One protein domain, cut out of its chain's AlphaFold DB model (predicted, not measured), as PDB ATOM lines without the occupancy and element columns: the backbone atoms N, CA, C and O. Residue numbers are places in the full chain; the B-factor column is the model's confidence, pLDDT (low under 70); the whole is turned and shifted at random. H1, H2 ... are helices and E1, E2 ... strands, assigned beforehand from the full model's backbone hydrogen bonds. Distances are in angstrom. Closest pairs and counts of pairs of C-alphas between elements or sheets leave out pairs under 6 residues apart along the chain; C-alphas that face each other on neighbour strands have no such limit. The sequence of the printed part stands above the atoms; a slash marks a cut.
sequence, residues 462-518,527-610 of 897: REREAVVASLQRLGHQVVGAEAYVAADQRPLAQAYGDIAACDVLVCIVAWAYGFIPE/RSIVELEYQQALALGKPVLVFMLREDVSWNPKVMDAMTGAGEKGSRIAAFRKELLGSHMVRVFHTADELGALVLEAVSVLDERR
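AT A GLANCE: This is residues 462 to 518 and 527 to 610 of the 897 residues of a protein of Candidatus Accumulibacter sp (UniProt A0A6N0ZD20). A small parallel sheet, order E2, E3, E4, lies between helices in three layers, with H3 and H4 over one face and long H5 along the other. H1 packs on residues 592 to 600 of H5, and H2 packs on H3. The printed part has 141 residues with five named helices and four named strands, H1 E1 H2 E2 H3 E3 H4 E4 H5, class mixed. It is compact, radius of gyration of the C-alphas 15.1 A, spanning 45 by 33 by 30 A.

HOW THE PARTS SIT: E3, residues 544 to 549, is the inner strand, with edge strands E2, residues 504 to 509, and E4, residues 587 to 589. Within hydrogen-bond range are N 507 and O 545, 2.9 A, and N 589 and O 548, 3.1 A. H4, residues 568 to 583, has a height over the sheet of 10.3 A; E3, H4, E4 form a strand-helix-strand unit, parallel neighbours joined through a helix, its crossover right-handed. On the same face, H3, residues 529 to 539, lies over E2, closest C-alphas Leu 505 and Ala 537, 6.9 A. On the opposite face, H5, residues 592 to 610, runs along the strands, height over the sheet 7.6 A. H1, residues 462 to 472, touches H5, closest C-alphas Glu 463 and Ala 592, 4.4 A. H2, residues 492 to 500, touches H3, closest C-alphas Ile 499 and Ala 537, 6.3 A. E1, residues 477 to 480, pairs with no named strand. Every O i to N i+4 pair is within hydrogen-bond range in H1 to H5.

IN THESE COORDINATES: First to last C-alpha, H5 measures 27.0 A and H4 23.0 A. H1 begins at C-alpha 462 (-33.012, -21.989, -7.787); H5 ends at C-alpha 610 (-53.060, -35.772, 8.613).

THE WHOLE: Residues 519 to 526 are not printed; C-alphas 518 and 527 are 10.1 A apart. Links E1 to H2 and E3 to H4 are long. pLDDT is under 70 at 481 to 491, 518 and 554 to 567.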
ATOM      1  N   ARG A 462     -33.754 -21.315  -8.875       82.25
ATOM      2  CA  ARG A 462     -33.012 -21.989  -7.787       82.25
ATOM      3  C   ARG A 462     -33.899 -22.294  -6.587       82.25
ATOM      4  O   ARG A 462     -33.750 -23.313  -5.925       82.25
ATOM      5  N   GLU A 463     -34.830 -21.395  -6.315       87.81
ATOM      6  CA  GLU A 463     -35.783 -21.455  -5.218       87.81
ATOM      7  C   GLU A 463     -36.734 -22.647  -5.386       87.81
ATOM      8  O   GLU A 463     -36.996 -23.369  -4.425       87.81
ATOM      9  N   ARG A 464     -37.191 -22.913  -6.618       87.62
ATOM     10  CA  ARG A 464     -37.968 -24.118  -6.944       87.62
ATOM     11  C   ARG A 464     -37.119 -25.383  -6.828       87.62
ATOM     12  O   ARG A 464     -37.563 -26.326  -6.185       87.62
ATOM     13  N   GLU A 465     -35.901 -25.389  -7.373       85.69
ATOM     14  CA  GLU A 465     -34.971 -26.527  -7.294       85.69
ATOM     15  C   GLU A 465     -34.687 -26.935  -5.836       85.69
ATOM     16  O   GLU A 465     -34.848 -28.102  -5.472       85.69
ATOM     17  N   ALA A 466     -34.382 -25.968  -4.964       85.31
ATOM     18  CA  ALA A 466     -34.163 -26.197  -3.536       85.31
ATOM     19  C   ALA A 466     -35.407 -26.756  -2.820       85.31
ATOM     20  O   ALA A 466     -35.287 -27.628  -1.953       85.31
ATOM     21  N   VAL A 467     -36.612 -26.304  -3.189       87.00
ATOM     22  CA  VAL A 467     -37.880 -26.807  -2.633       87.00
ATOM     23  C   VAL A 467     -38.203 -28.217  -3.129       87.00
ATOM     24  O   VAL A 467     -38.531 -29.081  -2.312       87.00
ATOM     25  N   VAL A 468     -38.047 -28.490  -4.429       86.31
ATOM     26  CA  VAL A 468     -38.210 -29.828  -5.021       86.31
ATOM     27  C   VAL A 468     -37.261 -30.815  -4.340       86.31
ATOM     28  O   VAL A 468     -37.715 -31.820  -3.793       86.31
ATOM     29  N   ALA A 469     -35.968 -30.486  -4.268       83.62
ATOM     30  CA  ALA A 469     -34.955 -31.321  -3.632       83.62
ATOM     31  C   ALA A 469     -35.171 -31.493  -2.117       83.62
ATOM     32  O   ALA A 469     -34.740 -32.496  -1.550       83.62
ATOM     33  N   SER A 470     -35.813 -30.539  -1.433       84.38
ATOM     34  CA  SER A 470     -36.157 -30.661  -0.005       84.38
ATOM     35  C   SER A 470     -37.340 -31.598   0.225       84.38
ATOM     36  O   SER A 470     -37.269 -32.470   1.086       84.38
ATOM     37  N   LEU A 471     -38.400 -31.480  -0.574       83.31
ATOM     38  CA  LEU A 471     -39.598 -32.312  -0.440       83.31
ATOM     39  C   LEU A 471     -39.373 -33.753  -0.927       83.31
ATOM     40  O   LEU A 471     -39.829 -34.696  -0.276       83.31
ATOM     41  N   GLN A 472     -38.609 -33.941  -2.008       81.88
ATOM     42  CA  GLN A 472     -38.219 -35.267  -2.500       81.88
ATOM     43  C   GLN A 472     -37.353 -36.034  -1.486       81.88
ATOM     44  O   GLN A 472     -37.515 -37.246  -1.356       81.88
ATOM     45  N   ARG A 473     -36.512 -35.347  -0.694       77.00
ATOM     46  CA  ARG A 473     -35.739 -35.961   0.408       77.00
ATOM     47  C   ARG A 473     -36.602 -36.570   1.521       77.00
ATOM     48  O   ARG A 473     -36.107 -37.417   2.255       77.00
ATOM     49  N   LEU A 474     -37.878 -36.188   1.639       70.00
ATOM     50  CA  LEU A 474     -38.856 -36.827   2.536       70.00
ATOM     51  C   LEU A 474     -39.827 -37.777   1.806       70.00
ATOM     52  O   LEU A 474     -40.832 -38.194   2.383       70.00
ATOM     53  N   GLY A 475     -39.544 -38.118   0.544       79.94
ATOM     54  CA  GLY A 475     -40.361 -39.014  -0.278       79.94
ATOM     55  C   GLY A 475     -41.676 -38.407  -0.782       79.94
ATOM     56  O   GLY A 475     -42.513 -39.136  -1.313       79.94
ATOM     57  N   HIS A 476     -41.893 -37.096  -0.620       84.56
ATOM     58  CA  HIS A 476     -43.106 -36.433  -1.100       84.56
ATOM     59  C   HIS A 476     -43.088 -36.270  -2.627       84.56
ATOM     60  O   HIS A 476     -42.063 -35.944  -3.229       84.56
ATOM     61  N   GLN A 477     -44.246 -36.466  -3.260       86.25
ATOM     62  CA  GLN A 477     -44.398 -36.298  -4.703       86.25
ATOM     63  C   GLN A 477     -44.609 -34.818  -5.017       86.25
ATOM     64  O   GLN A 477     -45.682 -34.278  -4.750       86.25
ATOM     65  N   VAL A 478     -43.606 -34.156  -5.592       87.12
ATOM     66  CA  VAL A 478     -43.746 -32.771  -6.061       87.12
ATOM     67  C   VAL A 478     -44.182 -32.775  -7.520       87.12
ATOM     68  O   VAL A 478     -43.443 -33.226  -8.393       87.12
ATOM     69  N   VAL A 479     -45.382 -32.262  -7.781       84.62
ATOM     70  CA  VAL A 479     -45.861 -31.929  -9.125       84.62
ATOM     71  C   VAL A 479     -45.723 -30.426  -9.294       84.62
ATOM     72  O   VAL A 479     -46.001 -29.662  -8.375       84.62
ATOM     73  N   GLY A 480     -45.280 -29.973 -10.455       75.31
ATOM     74  CA  GLY A 480     -45.103 -28.552 -10.694       75.31
ATOM     75  C   GLY A 480     -44.744 -28.276 -12.136       75.31
ATOM     76  O   GLY A 480     -44.582 -29.184 -12.951       75.31
ATOM     77  N   ALA A 481     -44.579 -26.993 -12.429       62.00
ATOM     78  CA  ALA A 481     -44.521 -26.450 -13.781       62.00
ATOM     79  C   ALA A 481     -43.343 -26.956 -14.661       62.00
ATOM     80  O   ALA A 481     -43.239 -26.593 -15.834       62.00
ATOM     81  N   GLU A 482     -42.460 -27.776 -14.092       58.84
ATOM     82  CA  GLU A 482     -41.223 -28.326 -14.667       58.84
ATOM     83  C   GLU A 482     -41.390 -29.768 -15.167       58.84
ATOM     84  O   GLU A 482     -40.590 -30.237 -15.967       58.84
ATOM     85  N   ALA A 483     -42.457 -30.462 -14.758       53.59
ATOM     86  CA  ALA A 483     -42.759 -31.822 -15.213       53.59
ATOM     87  C   ALA A 483     -43.315 -31.877 -16.656       53.59
ATOM     88  O   ALA A 483     -43.514 -32.955 -17.209       53.59
ATOM     89  N   TYR A 484     -43.583 -30.720 -17.269       61.91
ATOM     90  CA  TYR A 484     -44.322 -30.586 -18.531       61.91
ATOM     91  C   TYR A 484     -43.425 -30.315 -19.761       61.91
ATOM     92  O   TYR A 484     -43.893 -29.773 -20.763       61.91
ATOM     93  N   VAL A 485     -42.128 -30.645 -19.702       44.88
ATOM     94  CA  VAL A 485     -41.128 -30.315 -20.744       44.88
ATOM     95  C   VAL A 485     -41.227 -31.263 -21.952       44.88
ATOM     96  O   VAL A 485     -40.385 -32.127 -22.172       44.88
ATOM     97  N   ALA A 486     -42.291 -31.091 -22.739       38.00
ATOM     98  CA  ALA A 486     -42.470 -31.717 -24.056       38.00
ATOM     99  C   ALA A 486     -43.382 -30.923 -25.022       38.00
ATOM    100  O   ALA A 486     -43.490 -31.292 -26.191       38.00
ATOM    101  N   ALA A 487     -44.041 -29.848 -24.568       36.72
ATOM    102  CA  ALA A 487     -44.919 -29.015 -25.391       36.72
ATOM    103  C   ALA A 487     -44.704 -27.522 -25.091       36.72
ATOM    104  O   ALA A 487     -44.656 -27.118 -23.933       36.72
ATOM    105  N   ASP A 488     -44.611 -26.703 -26.142       41.59
ATOM    106  CA  ASP A 488     -44.168 -25.297 -26.065       41.59
ATOM    107  C   ASP A 488     -45.242 -24.322 -25.520       41.59
ATOM    108  O   ASP A 488     -45.046 -23.110 -25.456       41.59
ATOM    109  N   GLN A 489     -46.406 -24.844 -25.109       51.56
ATOM    110  CA  GLN A 489     -47.461 -24.113 -24.402       51.56
ATOM    111  C   GLN A 489     -48.129 -25.022 -23.360       51.56
ATOM    112  O   GLN A 489     -48.458 -26.172 -23.650       51.56
ATOM    113  N   ARG A 490     -48.372 -24.501 -22.148       57.19
ATOM    114  CA  ARG A 490     -49.038 -25.237 -21.057       57.19
ATOM    115  C   ARG A 490     -50.566 -25.150 -21.169       57.19
ATOM    116  O   ARG A 490     -51.096 -24.039 -21.082       57.19
ATOM    117  N   PRO A 491     -51.305 -26.271 -21.252       65.56
ATOM    118  CA  PRO A 491     -52.759 -26.252 -21.126       65.56
ATOM    119  C   PRO A 491     -53.164 -25.954 -19.675       65.56
ATOM    120  O   PRO A 491     -52.854 -26.732 -18.774       65.56
ATOM    121  N   LEU A 492     -53.914 -24.871 -19.439       75.00
ATOM    122  CA  LEU A 492     -54.418 -24.492 -18.103       75.00
ATOM    123  C   LEU A 492     -55.191 -25.638 -17.411       75.00
ATOM    124  O   LEU A 492     -55.086 -25.831 -16.202       75.00
ATOM    125  N   ALA A 493     -55.904 -26.447 -18.200       76.75
ATOM    126  CA  ALA A 493     -56.612 -27.641 -17.739       76.75
ATOM    127  C   ALA A 493     -55.706 -28.702 -17.081       76.75
ATOM    128  O   ALA A 493     -56.174 -29.412 -16.194       76.75
ATOM    129  N   GLN A 494     -54.428 -28.810 -17.470       78.31
ATOM    130  CA  GLN A 494     -53.503 -29.775 -16.868       78.31
ATOM    131  C   GLN A 494     -53.104 -29.344 -15.452       78.31
ATOM    132  O   GLN A 494     -53.251 -30.129 -14.519       78.31
ATOM    133  N   ALA A 495     -52.723 -28.074 -15.274       81.12
ATOM    134  CA  ALA A 495     -52.455 -27.495 -13.956       81.12
ATOM    135  C   ALA A 495     -53.667 -27.642 -13.018       81.12
ATOM    136  O   ALA A 495     -53.527 -28.067 -11.874       81.12
ATOM    137  N   TYR A 496     -54.882 -27.377 -13.512       86.88
ATOM    138  CA  TYR A 496     -56.108 -27.547 -12.721       86.88
ATOM    139  C   TYR A 496     -56.380 -29.014 -12.343       86.88
ATOM    140  O   TYR A 496     -56.843 -29.275 -11.232       86.88
ATOM    141  N   GLY A 497     -56.069 -29.972 -13.224       84.44
ATOM    142  CA  GLY A 497     -56.160 -31.405 -12.930       84.44
ATOM    143  C   GLY A 497     -55.162 -31.857 -11.859       84.44
ATOM    144  O   GLY A 497     -55.539 -32.555 -10.917       84.44
ATOM    145  N   ASP A 498     -53.911 -31.404 -11.949       86.00
ATOM    146  CA  ASP A 498     -52.875 -31.718 -10.962       86.00
ATOM    147  C   ASP A 498     -53.133 -31.047  -9.600       86.00
ATOM    148  O   ASP A 498     -52.918 -31.676  -8.564       86.00
ATOM    149  N   ILE A 499     -53.697 -29.834  -9.573       88.62
ATOM    150  CA  ILE A 499     -54.171 -29.178  -8.340       88.62
ATOM    151  C   ILE A 499     -55.372 -29.921  -7.743       88.62
ATOM    152  O   ILE A 499     -55.430 -30.125  -6.529       88.62
ATOM    153  N   ALA A 500     -56.316 -30.399  -8.562       87.50
ATOM    154  CA  ALA A 500     -57.410 -31.235  -8.071       87.50
ATOM    155  C   ALA A 500     -56.899 -32.542  -7.435       87.50
ATOM    156  O   ALA A 500     -57.462 -32.994  -6.433       87.50
ATOM    157  N   ALA A 501     -55.799 -33.091  -7.952       87.25
ATOM    158  CA  ALA A 501     -55.170 -34.318  -7.476       87.25
ATOM    159  C   ALA A 501     -54.073 -34.129  -6.399       87.25
ATOM    160  O   ALA A 501     -53.542 -35.130  -5.911       87.25
ATOM    161  N   CYS A 502     -53.728 -32.893  -6.015       91.50
ATOM    162  CA  CYS A 502     -52.755 -32.611  -4.950       91.50
ATOM    163  C   CYS A 502     -53.383 -32.659  -3.545       91.50
ATOM    164  O   CYS A 502     -54.597 -32.510  -3.384       91.50
ATOM    165  N   ASP A 503     -52.554 -32.834  -2.519       90.56
ATOM    166  CA  ASP A 503     -52.943 -32.751  -1.105       90.56
ATOM    167  C   ASP A 503     -52.710 -31.349  -0.515       90.56
ATOM    168  O   ASP A 503     -53.394 -30.953   0.427       90.56
ATOM    169  N   VAL A 504     -51.754 -30.594  -1.069       92.81
ATOM    170  CA  VAL A 504     -51.378 -29.234  -0.650       92.81
ATOM    171  C   VAL A 504     -50.754 -28.478  -1.829       92.81
ATOM    172  O   VAL A 504     -49.999 -29.061  -2.610       92.81
ATOM    173  N   LEU A 505     -51.032 -27.175  -1.944       94.94
ATOM    174  CA  LEU A 505     -50.344 -26.272  -2.870       94.94
ATOM    175  C   LEU A 505     -49.308 -25.427  -2.112       94.94
ATOM    176  O   LEU A 505     -49.618 -24.795  -1.103       94.94
ATOM    177  N   VAL A 506     -48.080 -25.387  -2.627       94.38
ATOM    178  CA  VAL A 506     -47.007 -24.482  -2.199       94.38
ATOM    179  C   VAL A 506     -46.899 -23.365  -3.236       94.38
ATOM    180  O   VAL A 506     -46.615 -23.631  -4.401       94.38
ATOM    181  N   CYS A 507     -47.138 -22.125  -2.814       93.62
ATOM    182  CA  CYS A 507     -47.062 -20.931  -3.655       93.62
ATOM    183  C   CYS A 507     -45.811 -20.121  -3.289       93.62
ATOM    184  O   CYS A 507     -45.683 -19.692  -2.141       93.62
ATOM    185  N   ILE A 508     -44.897 -19.906  -4.242       92.12
ATOM    186  CA  ILE A 508     -43.683 -19.093  -4.052       92.12
ATOM    187  C   ILE A 508     -43.783 -17.834  -4.916       92.12
ATOM    188  O   ILE A 508     -43.967 -17.928  -6.130       92.12
ATOM    189  N   VAL A 509     -43.641 -16.654  -4.301       88.94
ATOM    190  CA  VAL A 509     -43.853 -15.361  -4.971       88.94
ATOM    191  C   VAL A 509     -42.684 -14.397  -4.748       88.94
ATOM    192  O   VAL A 509     -42.371 -14.012  -3.618       88.94
ATOM    193  N   ALA A 510     -42.064 -13.960  -5.849       86.38
ATOM    194  CA  ALA A 510     -41.039 -12.915  -5.880       86.38
ATOM    195  C   ALA A 510     -41.582 -11.622  -6.515       86.38
ATOM    196  O   ALA A 510     -42.576 -11.085  -6.019       86.38
ATOM    197  N   TRP A 511     -40.924 -11.100  -7.556       82.75
ATOM    198  CA  TRP A 511     -41.177  -9.769  -8.134       82.75
ATOM    199  C   TRP A 511     -41.453  -9.767  -9.648       82.75
ATOM    200  O   TRP A 511     -41.651  -8.695 -10.227       82.75
ATOM    201  N   ALA A 512     -41.512 -10.936 -10.291       81.56
ATOM    202  CA  ALA A 512     -42.126 -11.090 -11.606       81.56
ATOM    203  C   ALA A 512     -43.616 -11.446 -11.457       81.56
ATOM    204  O   ALA A 512     -43.992 -12.242 -10.601       81.56
ATOM    205  N   TYR A 513     -44.472 -10.896 -12.319       79.38
ATOM    206  CA  TYR A 513     -45.855 -11.365 -12.472       79.38
ATOM    207  C   TYR A 513     -45.929 -12.609 -13.375       79.38
ATOM    208  O   TYR A 513     -46.866 -13.396 -13.292       79.38
ATOM    209  N   GLY A 514     -44.915 -12.810 -14.225       76.88
ATOM    210  CA  GLY A 514     -44.733 -14.039 -14.996       76.88
ATOM    211  C   GLY A 514     -45.592 -14.136 -16.261       76.88
ATOM    212  O   GLY A 514     -45.821 -13.147 -16.969       76.88
ATOM    213  N   PHE A 515     -45.997 -15.364 -16.592       78.75
ATOM    214  CA  PHE A 515     -46.749 -15.698 -17.803       78.75
ATOM    215  C   PHE A 515     -48.262 -15.553 -17.589       78.75
ATOM    216  O   PHE A 515     -48.800 -16.017 -16.582       78.75
ATOM    217  N   ILE A 516     -48.934 -14.943 -18.566       80.25
ATOM    218  CA  ILE A 516     -50.390 -14.784 -18.641       80.25
ATOM    219  C   ILE A 516     -50.857 -15.666 -19.810       80.25
ATOM    220  O   ILE A 516     -50.441 -15.398 -20.937       80.25
ATOM    221  N   PRO A 517     -51.668 -16.717 -19.580       73.06
ATOM    222  CA  PRO A 517     -52.177 -17.559 -20.662       73.06
ATOM    223  C   PRO A 517     -53.065 -16.780 -21.641       73.06
ATOM    224  O   PRO A 517     -53.969 -16.056 -21.212       73.06
ATOM    225  N   GLU A 518     -52.833 -16.955 -22.946       67.44
ATOM    226  CA  GLU A 518     -53.626 -16.303 -23.993       67.44
ATOM    227  C   GLU A 518     -55.092 -16.774 -23.990       67.44
ATOM    228  O   GLU A 518     -55.428 -17.909 -23.642       67.44
ATOM    229  N   ARG A 527     -55.105 -12.736 -15.633       86.44
ATOM    230  CA  ARG A 527     -54.318 -13.146 -14.464       86.44
ATOM    231  C   ARG A 527     -53.110 -13.991 -14.872       86.44
ATOM    232  O   ARG A 527     -53.126 -14.635 -15.928       86.44
ATOM    233  N   SER A 528     -52.067 -13.997 -14.044       86.12
ATOM    234  CA  SER A 528     -50.907 -14.870 -14.253       86.12
ATOM    235  C   SER A 528     -51.245 -16.337 -13.973       86.12
ATOM    236  O   SER A 528     -52.200 -16.644 -13.261       86.12
ATOM    237  N   ILE A 529     -50.443 -17.264 -14.504       83.75
ATOM    238  CA  ILE A 529     -50.638 -18.700 -14.248       83.75
ATOM    239  C   ILE A 529     -50.560 -19.044 -12.747       83.75
ATOM    240  O   ILE A 529     -51.414 -19.772 -12.263       83.75
ATOM    241  N   VAL A 530     -49.625 -18.447 -11.999       87.62
ATOM    242  CA  VAL A 530     -49.465 -18.661 -10.543       87.62
ATOM    243  C   VAL A 530     -50.686 -18.161  -9.763       87.62
ATOM    244  O   VAL A 530     -51.138 -18.801  -8.817       87.62
ATOM    245  N   GLU A 531     -51.269 -17.040 -10.186       89.81
ATOM    246  CA  GLU A 531     -52.487 -16.502  -9.580       89.81
ATOM    247  C   GLU A 531     -53.712 -17.389  -9.875       89.81
ATOM    248  O   GLU A 531     -54.520 -17.633  -8.982       89.81
ATOM    249  N   LEU A 532     -53.830 -17.931 -11.094       88.88
ATOM    250  CA  LEU A 532     -54.888 -18.881 -11.462       88.88
ATOM    251  C   LEU A 532     -54.768 -20.212 -10.698       88.88
ATOM    252  O   LEU A 532     -55.771 -20.736 -10.217       88.88
ATOM    253  N   GLU A 533     -53.551 -20.741 -10.543       90.75
ATOM    254  CA  GLU A 533     -53.259 -21.944  -9.748       90.75
ATOM    255  C   GLU A 533     -53.662 -21.756  -8.272       90.75
ATOM    256  O   GLU A 533     -54.346 -22.603  -7.693       90.75
ATOM    257  N   TYR A 534     -53.316 -20.607  -7.686       92.25
ATOM    258  CA  TYR A 534     -53.714 -20.215  -6.333       92.25
ATOM    259  C   TYR A 534     -55.244 -20.119  -6.165       92.25
ATOM    260  O   TYR A 534     -55.800 -20.740  -5.256       92.25
ATOM    261  N   GLN A 535     -55.944 -19.408  -7.059       91.44
ATOM    262  CA  GLN A 535     -57.409 -19.281  -6.998       91.44
ATOM    263  C   GLN A 535     -58.106 -20.647  -7.166       91.44
ATOM    264  O   GLN A 535     -59.078 -20.935  -6.466       91.44
ATOM    265  N   GLN A 536     -57.586 -21.528  -8.031       92.38
ATOM    266  CA  GLN A 536     -58.119 -22.882  -8.222       92.38
ATOM    267  C   GLN A 536     -57.941 -23.769  -6.977       92.38
ATOM    268  O   GLN A 536     -58.835 -24.553  -6.650       92.38
ATOM    269  N   ALA A 537     -56.819 -23.650  -6.259       91.62
ATOM    270  CA  ALA A 537     -56.606 -24.372  -5.005       91.62
ATOM    271  C   ALA A 537     -57.598 -23.931  -3.915       91.62
ATOM    272  O   ALA A 537     -58.209 -24.787  -3.270       91.62
ATOM    273  N   LEU A 538     -57.836 -22.620  -3.771       92.44
ATOM    274  CA  LEU A 538     -58.845 -22.086  -2.849       92.44
ATOM    275  C   LEU A 538     -60.267 -22.542  -3.210       92.44
ATOM    276  O   LEU A 538     -61.009 -22.980  -2.331       92.44
ATOM    277  N   ALA A 539     -60.635 -22.511  -4.495       91.62
ATOM    278  CA  ALA A 539     -61.947 -22.958  -4.973       91.62
ATOM    279  C   ALA A 539     -62.221 -24.453  -4.704       91.62
ATOM    280  O   ALA A 539     -63.376 -24.855  -4.563       91.62
ATOM    281  N   LEU A 540     -61.168 -25.270  -4.604       91.81
ATOM    282  CA  LEU A 540     -61.234 -26.692  -4.252       91.81
ATOM    283  C   LEU A 540     -61.001 -26.975  -2.755       91.81
ATOM    284  O   LEU A 540     -60.910 -28.141  -2.370       91.81
ATOM    285  N   GLY A 541     -60.877 -25.943  -1.911       90.44
ATOM    286  CA  GLY A 541     -60.626 -26.090  -0.474       90.44
ATOM    287  C   GLY A 541     -59.276 -26.734  -0.132       90.44
ATOM    288  O   GLY A 541     -59.129 -27.313   0.945       90.44
ATOM    289  N   LYS A 542     -58.296 -26.679  -1.043       90.75
ATOM    290  CA  LYS A 542     -56.956 -27.238  -0.824       90.75
ATOM    291  C   LYS A 542     -56.183 -26.373   0.182       90.75
ATOM    292  O   LYS A 542     -56.263 -25.147   0.101       90.75
ATOM    293  N   PRO A 543     -55.382 -26.966   1.084       91.06
ATOM    294  CA  PRO A 543     -54.414 -26.215   1.875       91.06
ATOM    295  C   PRO A 543     -53.426 -25.472   0.966       91.06
ATOM    296  O   PRO A 543     -52.850 -26.070   0.054       91.06
ATOM    297  N   VAL A 544     -53.212 -24.184   1.239       93.56
ATOM    298  CA  VAL A 544     -52.258 -23.327   0.522       93.56
ATOM    299  C   VAL A 544     -51.193 -22.834   1.500       93.56
ATOM    300  O   VAL A 544     -51.504 -22.194   2.506       93.56
ATOM    301  N   LEU A 545     -49.928 -23.117   1.195       93.06
ATOM    302  CA  LEU A 545     -48.760 -22.651   1.941       93.06
ATOM    303  C   LEU A 545     -48.044 -21.578   1.112       93.06
ATOM    304  O   LEU A 545     -47.594 -21.859   0.002       93.06
ATOM    305  N   VAL A 546     -47.956 -20.350   1.630       93.62
ATOM    306  CA  VAL A 546     -47.455 -19.188   0.875       93.62
ATOM    307  C   VAL A 546     -46.082 -18.748   1.369       93.62
ATOM    308  O   VAL A 546     -45.897 -18.457   2.555       93.62
ATOM    309  N   PHE A 547     -45.143 -18.633   0.432       93.56
ATOM    310  CA  PHE A 547     -43.762 -18.231   0.663       93.56
ATOM    311  C   PHE A 547     -43.417 -17.022  -0.202       93.56
ATOM    312  O   PHE A 547     -43.694 -17.006  -1.401       93.56
ATOM    313  N   MET A 548     -42.818 -15.993   0.394       90.81
ATOM    314  CA  MET A 548     -42.611 -14.714  -0.288       90.81
ATOM    315  C   MET A 548     -41.187 -14.192  -0.125       90.81
ATOM    316  O   MET A 548     -40.686 -14.053   0.991       90.81
ATOM    317  N   LEU A 549     -40.549 -13.856  -1.247       86.69
ATOM    318  CA  LEU A 549     -39.241 -13.211  -1.229       86.69
ATOM    319  C   LEU A 549     -39.382 -11.811  -0.614       86.69
ATOM    320  O   LEU A 549     -40.299 -11.059  -0.981       86.69
ATOM    321  N   ARG A 550     -38.470 -11.455   0.295       82.81
ATOM    322  CA  ARG A 550     -38.413 -10.116   0.896       82.81
ATOM    323  C   ARG A 550     -38.102  -9.004  -0.114       82.81
ATOM    324  O   ARG A 550     -37.718  -9.233  -1.259       82.81
ATOM    325  N   GLU A 551     -38.297  -7.768   0.335       77.75
ATOM    326  CA  GLU A 551     -38.175  -6.554  -0.483       77.75
ATOM    327  C   GLU A 551     -36.741  -5.996  -0.536       77.75
ATOM    328  O   GLU A 551     -36.430  -5.184  -1.400       77.75
ATOM    329  N   ASP A 552     -35.864  -6.439   0.369       74.19
ATOM    330  CA  ASP A 552     -34.484  -5.966   0.548       74.19
ATOM    331  C   ASP A 552     -33.406  -6.901  -0.037       74.19
ATOM    332  O   ASP A 552     -32.210  -6.616   0.054       74.19
ATOM    333  N   VAL A 553     -33.807  -7.999  -0.687       73.38
ATOM    334  CA  VAL A 553     -32.884  -8.933  -1.351       73.38
ATOM    335  C   VAL A 553     -32.415  -8.350  -2.687       73.38
ATOM    336  O   VAL A 553     -33.219  -8.068  -3.574       73.38
ATOM    337  N   SER A 554     -31.099  -8.197  -2.860       59.25
ATOM    338  CA  SER A 554     -30.510  -7.693  -4.110       59.25
ATOM    339  C   SER A 554     -30.804  -8.622  -5.291       59.25
ATOM    340  O   SER A 554     -30.589  -9.830  -5.203       59.25
ATOM    341  N   TRP A 555     -31.270  -8.049  -6.404       64.56
ATOM    342  CA  TRP A 555     -31.913  -8.804  -7.480       64.56
ATOM    343  C   TRP A 555     -31.496  -8.361  -8.886       64.56
ATOM    344  O   TRP A 555     -31.053  -7.231  -9.085       64.56
ATOM    345  N   ASN A 556     -31.645  -9.244  -9.883       61.66
ATOM    346  CA  ASN A 556     -31.293  -8.950 -11.277       61.66
ATOM    347  C   ASN A 556     -32.335  -8.009 -11.920       61.66
ATOM    348  O   ASN A 556     -33.459  -8.449 -12.180       61.66
ATOM    349  N   PRO A 557     -31.989  -6.751 -12.269       55.81
ATOM    350  CA  PRO A 557     -32.970  -5.797 -12.787       55.81
ATOM    351  C   PRO A 557     -33.596  -6.214 -14.122       55.81
ATOM    352  O   PRO A 557     -34.694  -5.773 -14.430       55.81
ATOM    353  N   LYS A 558     -32.942  -7.083 -14.907       55.00
ATOM    354  CA  LYS A 558     -33.458  -7.549 -16.208       55.00
ATOM    355  C   LYS A 558     -34.654  -8.504 -16.106       55.00
ATOM    356  O   LYS A 558     -35.230  -8.834 -17.136       55.00
ATOM    357  N   VAL A 559     -34.985  -8.973 -14.901       58.09
ATOM    358  CA  VAL A 559     -36.017  -9.997 -14.659       58.09
ATOM    359  C   VAL A 559     -37.076  -9.504 -13.647       58.09
ATOM    360  O   VAL A 559     -38.019 -10.219 -13.328       58.09
ATOM    361  N   MET A 560     -36.979  -8.253 -13.174       58.22
ATOM    362  CA  MET A 560     -37.995  -7.627 -12.317       58.22
ATOM    363  C   MET A 560     -39.006  -6.807 -13.131       58.22
ATOM    364  O   MET A 560     -38.699  -5.696 -13.579       58.22
ATOM    365  N   ASP A 561     -40.251  -7.291 -13.219       63.22
ATOM    366  CA  ASP A 561     -41.395  -6.515 -13.742       63.22
ATOM    367  C   ASP A 561     -41.620  -5.211 -12.938       63.22
ATOM    368  O   ASP A 561     -42.154  -4.231 -13.457       63.22
ATOM    369  N   ALA A 562     -41.198  -5.179 -11.667       48.06
ATOM    370  CA  ALA A 562     -41.404  -4.056 -10.750       48.06
ATOM    371  C   ALA A 562     -40.443  -2.857 -10.937       48.06
ATOM    372  O   ALA A 562     -40.808  -1.740 -10.576       48.06
ATOM    373  N   MET A 563     -39.230  -3.051 -11.480       43.62
ATOM    374  CA  MET A 563     -38.191  -1.996 -11.541       43.62
ATOM    375  C   MET A 563     -37.681  -1.644 -12.945       43.62
ATOM    376  O   MET A 563     -36.954  -0.664 -13.096       43.62
ATOM    377  N   THR A 564     -38.089  -2.369 -13.988       44.91
ATOM    378  CA  THR A 564     -37.768  -2.015 -15.389       44.91
ATOM    379  C   THR A 564     -38.541  -0.797 -15.915       44.91
ATOM    380  O   THR A 564     -38.143  -0.215 -16.922       44.91
ATOM    381  N   GLY A 565     -39.582  -0.361 -15.194       42.09
ATOM    382  CA  GLY A 565     -40.262   0.922 -15.383       42.09
ATOM    383  C   GLY A 565     -41.727   0.801 -15.807       42.09
ATOM    384  O   GLY A 565     -42.021   0.439 -16.940       42.09
ATOM    385  N   ALA A 566     -42.638   1.181 -14.903       44.62
ATOM    386  CA  ALA A 566     -44.035   1.556 -15.180       44.62
ATOM    387  C   ALA A 566     -44.872   0.611 -16.084       44.62
ATOM    388  O   ALA A 566     -45.782   1.064 -16.777       44.62
ATOM    389  N   GLY A 567     -44.600  -0.698 -16.065       63.47
ATOM    390  CA  GLY A 567     -45.388  -1.707 -16.778       63.47
ATOM    391  C   GLY A 567     -46.586  -2.215 -15.969       63.47
ATOM    392  O   GLY A 567     -46.504  -2.368 -14.750       63.47
ATOM    393  N   GLU A 568     -47.685  -2.555 -16.649       70.62
ATOM    394  CA  GLU A 568     -48.926  -3.051 -16.025       70.62
ATOM    395  C   GLU A 568     -48.700  -4.281 -15.121       70.62
ATOM    396  O   GLU A 568     -49.282  -4.380 -14.039       70.62
ATOM    397  N   LYS A 569     -47.787  -5.181 -15.518       72.12
ATOM    398  CA  LYS A 569     -47.383  -6.355 -14.726       72.12
ATOM    399  C   LYS A 569     -46.835  -5.995 -13.343       72.12
ATOM    400  O   LYS A 569     -47.166  -6.681 -12.379       72.12
ATOM    401  N   GLY A 570     -46.055  -4.916 -13.227       73.62
ATOM    402  CA  GLY A 570     -45.469  -4.465 -11.958       73.62
ATOM    403  C   GLY A 570     -46.538  -4.097 -10.923       73.62
ATOM    404  O   GLY A 570     -46.457  -4.503  -9.763       73.62
ATOM    405  N   SER A 571     -47.602  -3.419 -11.360       78.62
ATOM    406  CA  SER A 571     -48.764  -3.116 -10.515       78.62
ATOM    407  C   SER A 571     -49.533  -4.376 -10.105       78.62
ATOM    408  O   SER A 571     -50.000  -4.466  -8.969       78.62
ATOM    409  N   ARG A 572     -49.650  -5.369 -11.002       84.50
ATOM    410  CA  ARG A 572     -50.365  -6.627 -10.732       84.50
ATOM    411  C   ARG A 572     -49.624  -7.527  -9.732       84.50
ATOM    412  O   ARG A 572     -50.256  -8.002  -8.793       84.50
ATOM    413  N   ILE A 573     -48.299  -7.696  -9.838       85.00
ATOM    414  CA  ILE A 573     -47.530  -8.470  -8.837       85.00
ATOM    415  C   ILE A 573     -47.542  -7.800  -7.454       85.00
ATOM    416  O   ILE A 573     -47.678  -8.487  -6.443       85.00
ATOM    417  N   ALA A 574     -47.496  -6.464  -7.390       83.25
ATOM    418  CA  ALA A 574     -47.644  -5.733  -6.130       83.25
ATOM    419  C   ALA A 574     -49.039  -5.924  -5.498       83.25
ATOM    420  O   ALA A 574     -49.149  -6.090  -4.282       83.25
ATOM    421  N   ALA A 575     -50.102  -5.954  -6.311       86.25
ATOM    422  CA  ALA A 575     -51.456  -6.252  -5.845       86.25
ATOM    423  C   ALA A 575     -51.590  -7.700  -5.335       86.25
ATOM    424  O   ALA A 575     -52.092  -7.905  -4.231       86.25
ATOM    425  N   PHE A 576     -51.080  -8.688  -6.078       88.56
ATOM    426  CA  PHE A 576     -51.148 -10.104  -5.700       88.56
ATOM    427  C   PHE A 576     -50.346 -10.415  -4.423       88.56
ATOM    428  O   PHE A 576     -50.860 -11.062  -3.513       88.56
ATOM    429  N   ARG A 577     -49.129  -9.860  -4.273       90.06
ATOM    430  CA  ARG A 577     -48.362  -9.939  -3.010       90.06
ATOM    431  C   ARG A 577     -49.162  -9.381  -1.826       90.06
ATOM    432  O   ARG A 577     -49.170  -9.976  -0.751       90.06
ATOM    433  N   LYS A 578     -49.874  -8.265  -2.023       88.50
ATOM    434  CA  LYS A 578     -50.717  -7.647  -0.990       88.50
ATOM    435  C   LYS A 578     -51.961  -8.480  -0.648       88.50
ATOM    436  O   LYS A 578     -52.336  -8.518   0.520       88.50
ATOM    437  N   GLU A 579     -52.583  -9.142  -1.624       89.69
ATOM    438  CA  GLU A 579     -53.686 -10.090  -1.388       89.69
ATOM    439  C   GLU A 579     -53.215 -11.262  -0.516       89.69
ATOM    440  O   GLU A 579     -53.813 -11.546   0.522       89.69
ATOM    441  N   LEU A 580     -52.094 -11.888  -0.883       88.88
ATOM    442  CA  LEU A 580     -51.520 -13.016  -0.150       88.88
ATOM    443  C   LEU A 580     -51.185 -12.664   1.307       88.88
ATOM    444  O   LEU A 580     -51.540 -13.420   2.209       88.88
ATOM    445  N   LEU A 581     -50.576 -11.496   1.544       86.94
ATOM    446  CA  LEU A 581     -50.282 -10.976   2.888       86.94
ATOM    447  C   LEU A 581     -51.540 -10.647   3.717       86.94
ATOM    448  O   LEU A 581     -51.455 -10.583   4.941       86.94
ATOM    449  N   GLY A 582     -52.687 -10.414   3.073       82.94
ATOM    450  CA  GLY A 582     -53.971 -10.185   3.742       82.94
ATOM    451  C   GLY A 582     -54.764 -11.463   4.034       82.94
ATOM    452  O   GLY A 582     -55.566 -11.471   4.966       82.94
ATOM    453  N   SER A 583     -54.540 -12.528   3.257       82.94
ATOM    454  CA  SER A 583     -55.351 -13.757   3.291       82.94
ATOM    455  C   SER A 583     -54.645 -14.975   3.901       82.94
ATOM    456  O   SER A 583     -55.323 -15.914   4.308       82.94
ATOM    457  N   HIS A 584     -53.309 -14.991   3.965       85.69
ATOM    458  CA  HIS A 584     -52.520 -16.155   4.394       85.69
ATOM    459  C   HIS A 584     -51.431 -15.792   5.413       85.69
ATOM    460  O   HIS A 584     -50.892 -14.686   5.421       85.69
ATOM    461  N   MET A 585     -51.034 -16.769   6.237       83.62
ATOM    462  CA  MET A 585     -49.821 -16.676   7.055       83.62
ATOM    463  C   MET A 585     -48.585 -16.898   6.168       83.62
ATOM    464  O   MET A 585     -48.050 -18.002   6.081       83.62
ATOM    465  N   VAL A 586     -48.169 -15.843   5.470       87.12
ATOM    466  CA  VAL A 586     -47.014 -15.854   4.564       87.12
ATOM    467  C   VAL A 586     -45.712 -16.042   5.350       87.12
ATOM    468  O   VAL A 586     -45.411 -15.251   6.245       87.12
ATOM    469  N   ARG A 587     -44.898 -17.042   4.985       89.19
ATOM    470  CA  ARG A 587     -43.505 -17.144   5.458       89.19
ATOM    471  C   ARG A 587     -42.594 -16.385   4.491       89.19
ATOM    472  O   ARG A 587     -42.702 -16.548   3.278       89.19
ATOM    473  N   VAL A 588     -41.708 -15.540   5.011       89.56
ATOM    474  CA  VAL A 588     -40.773 -14.754   4.188       89.56
ATOM    475  C   VAL A 588     -39.394 -15.402   4.136       89.56
ATOM    476  O   VAL A 588     -38.990 -16.029   5.110       89.56
ATOM    477  N   PHE A 589     -38.683 -15.239   3.018       90.56
ATOM    478  CA  PHE A 589     -37.337 -15.791   2.819       90.56
ATOM    479  C   PHE A 589     -36.380 -14.798   2.137       90.56
ATOM    480  O   PHE A 589     -36.804 -13.838   1.481       90.56
ATOM    481  N   HIS A 590     -35.085 -15.058   2.303       86.81
ATOM    482  CA  HIS A 590     -33.941 -14.328   1.759       86.81
ATOM    483  C   HIS A 590     -33.130 -15.194   0.776       86.81
ATOM    484  O   HIS A 590     -32.566 -14.653  -0.175       86.81
ATOM    485  N   THR A 591     -33.058 -16.519   0.988       85.06
ATOM    486  CA  THR A 591     -32.298 -17.466   0.139       85.06
ATOM    487  C   THR A 591     -33.096 -18.721  -0.241       85.06
ATOM    488  O   THR A 591     -34.093 -19.064   0.395       85.06
ATOM    489  N   ALA A 592     -32.638 -19.433  -1.277       84.12
ATOM    490  CA  ALA A 592     -33.232 -20.696  -1.722       84.12
ATOM    491  C   ALA A 592     -33.123 -21.822  -0.671       84.12
ATOM    492  O   ALA A 592     -34.072 -22.583  -0.496       84.12
ATOM    493  N   ASP A 593     -32.011 -21.901   0.070       81.06
ATOM    494  CA  ASP A 593     -31.812 -22.914   1.121       81.06
ATOM    495  C   ASP A 593     -32.743 -22.681   2.322       81.06
ATOM    496  O   ASP A 593     -33.359 -23.615   2.841       81.06
ATOM    497  N   GLU A 594     -32.895 -21.415   2.730       87.31
ATOM    498  CA  GLU A 594     -33.842 -20.990   3.764       87.31
ATOM    499  C   GLU A 594     -35.279 -21.315   3.343       87.31
ATOM    500  O   GLU A 594     -36.029 -21.908   4.117       87.31
ATOM    501  N   LEU A 595     -35.654 -21.006   2.097       90.06
ATOM    502  CA  LEU A 595     -36.955 -21.373   1.543       90.06
ATOM    503  C   LEU A 595     -37.182 -22.893   1.563       90.06
ATOM    504  O   LEU A 595     -38.250 -23.339   1.982       90.06
ATOM    505  N   GLY A 596     -36.188 -23.686   1.149       85.44
ATOM    506  CA  GLY A 596     -36.251 -25.147   1.187       85.44
ATOM    507  C   GLY A 596     -36.584 -25.670   2.585       85.44
ATOM    508  O   GLY A 596     -37.507 -26.472   2.736       85.44
ATOM    509  N   ALA A 597     -35.913 -25.150   3.619       83.94
ATOM    510  CA  ALA A 597     -36.190 -25.482   5.017       83.94
ATOM    511  C   ALA A 597     -37.576 -24.993   5.493       83.94
ATOM    512  O   ALA A 597     -38.317 -25.755   6.115       83.94
ATOM    513  N   LEU A 598     -37.961 -23.754   5.163       87.19
ATOM    514  CA  LEU A 598     -39.252 -23.169   5.548       87.19
ATOM    515  C   LEU A 598     -40.449 -23.920   4.941       87.19
ATOM    516  O   LEU A 598     -41.493 -24.023   5.593       87.19
ATOM    517  N   VAL A 599     -40.312 -24.434   3.712       89.56
ATOM    518  CA  VAL A 599     -41.318 -25.292   3.063       89.56
ATOM    519  C   VAL A 599     -41.342 -26.677   3.707       89.56
ATOM    520  O   VAL A 599     -42.424 -27.196   3.981       89.56
ATOM    521  N   LEU A 600     -40.172 -27.259   3.991       85.38
ATOM    522  CA  LEU A 600     -40.048 -28.589   4.591       85.38
ATOM    523  C   LEU A 600     -40.757 -28.682   5.949       85.38
ATOM    524  O   LEU A 600     -41.531 -29.609   6.182       85.38
ATOM    525  N   GLU A 601     -40.537 -27.693   6.817       87.44
ATOM    526  CA  GLU A 601     -41.194 -27.563   8.123       87.44
ATOM    527  C   GLU A 601     -42.723 -27.464   7.973       87.44
ATOM    528  O   GLU A 601     -43.470 -28.214   8.602       87.44
ATOM    529  N   ALA A 602     -43.200 -26.577   7.093       87.00
ATOM    530  CA  ALA A 602     -44.628 -26.323   6.912       87.00
ATOM    531  C   ALA A 602     -45.387 -27.528   6.325       87.00
ATOM    532  O   ALA A 602     -46.524 -27.792   6.721       87.00
ATOM    533  N   VAL A 603     -44.764 -28.278   5.408       88.25
ATOM    534  CA  VAL A 603     -45.334 -29.520   4.863       88.25
ATOM    535  C   VAL A 603     -45.281 -30.655   5.892       88.25
ATOM    536  O   VAL A 603     -46.246 -31.411   5.987       88.25
ATOM    537  N   SER A 604     -44.230 -30.743   6.715       83.88
ATOM    538  CA  SER A 604     -44.113 -31.781   7.757       83.88
ATOM    539  C   SER A 604     -45.223 -31.673   8.810       83.88
ATOM    540  O   SER A 604     -45.900 -32.664   9.073       83.88
ATOM    541  N   VAL A 605     -45.501 -30.463   9.314       84.75
ATOM    542  CA  VAL A 605     -46.590 -30.209  10.283       84.75
ATOM    543  C   VAL A 605     -47.979 -30.497   9.691       84.75
ATOM    544  O   VAL A 605     -48.903 -30.891  10.407       84.75
ATOM    545  N   LEU A 606     -48.158 -30.301   8.380       84.44
ATOM    546  CA  LEU A 606     -49.401 -30.642   7.684       84.44
ATOM    547  C   LEU A 606     -49.561 -32.162   7.523       84.44
ATOM    548  O   LEU A 606     -50.657 -32.686   7.730       84.44
ATOM    549  N   ASP A 607     -48.475 -32.865   7.199       83.19
ATOM    550  CA  ASP A 607     -48.448 -34.324   7.095       83.19
ATOM    551  C   ASP A 607     -48.684 -34.997   8.458       83.19
ATOM    552  O   ASP A 607     -49.471 -35.931   8.547       83.19
ATOM    553  N   GLU A 608     -48.089 -34.487   9.540       81.81
ATOM    554  CA  GLU A 608     -48.300 -34.961  10.920       81.81
ATOM    555  C   GLU A 608     -49.773 -34.910  11.338       81.81
ATOM    556  O   GLU A 608     -50.352 -35.934  11.693       81.81
ATOM    557  N   ARG A 609     -50.429 -33.751  11.191       80.19
ATOM    558  CA  ARG A 609     -51.860 -33.593  11.524       80.19
ATOM    559  C   ARG A 609     -52.765 -34.513  10.707       80.19
ATOM    560  O   ARG A 609     -53.807 -34.961  11.193       80.19
ATOM    561  N   ARG A 610     -52.381 -34.787   9.456       81.69
ATOM    562  CA  ARG A 610     -53.060 -35.772   8.613       81.69
ATOM    563  C   ARG A 610     -52.830 -37.191   9.143       81.69
ATOM    564  O   ARG A 610     -53.809 -37.921   9.275       81.69
TER     565      ARG A 610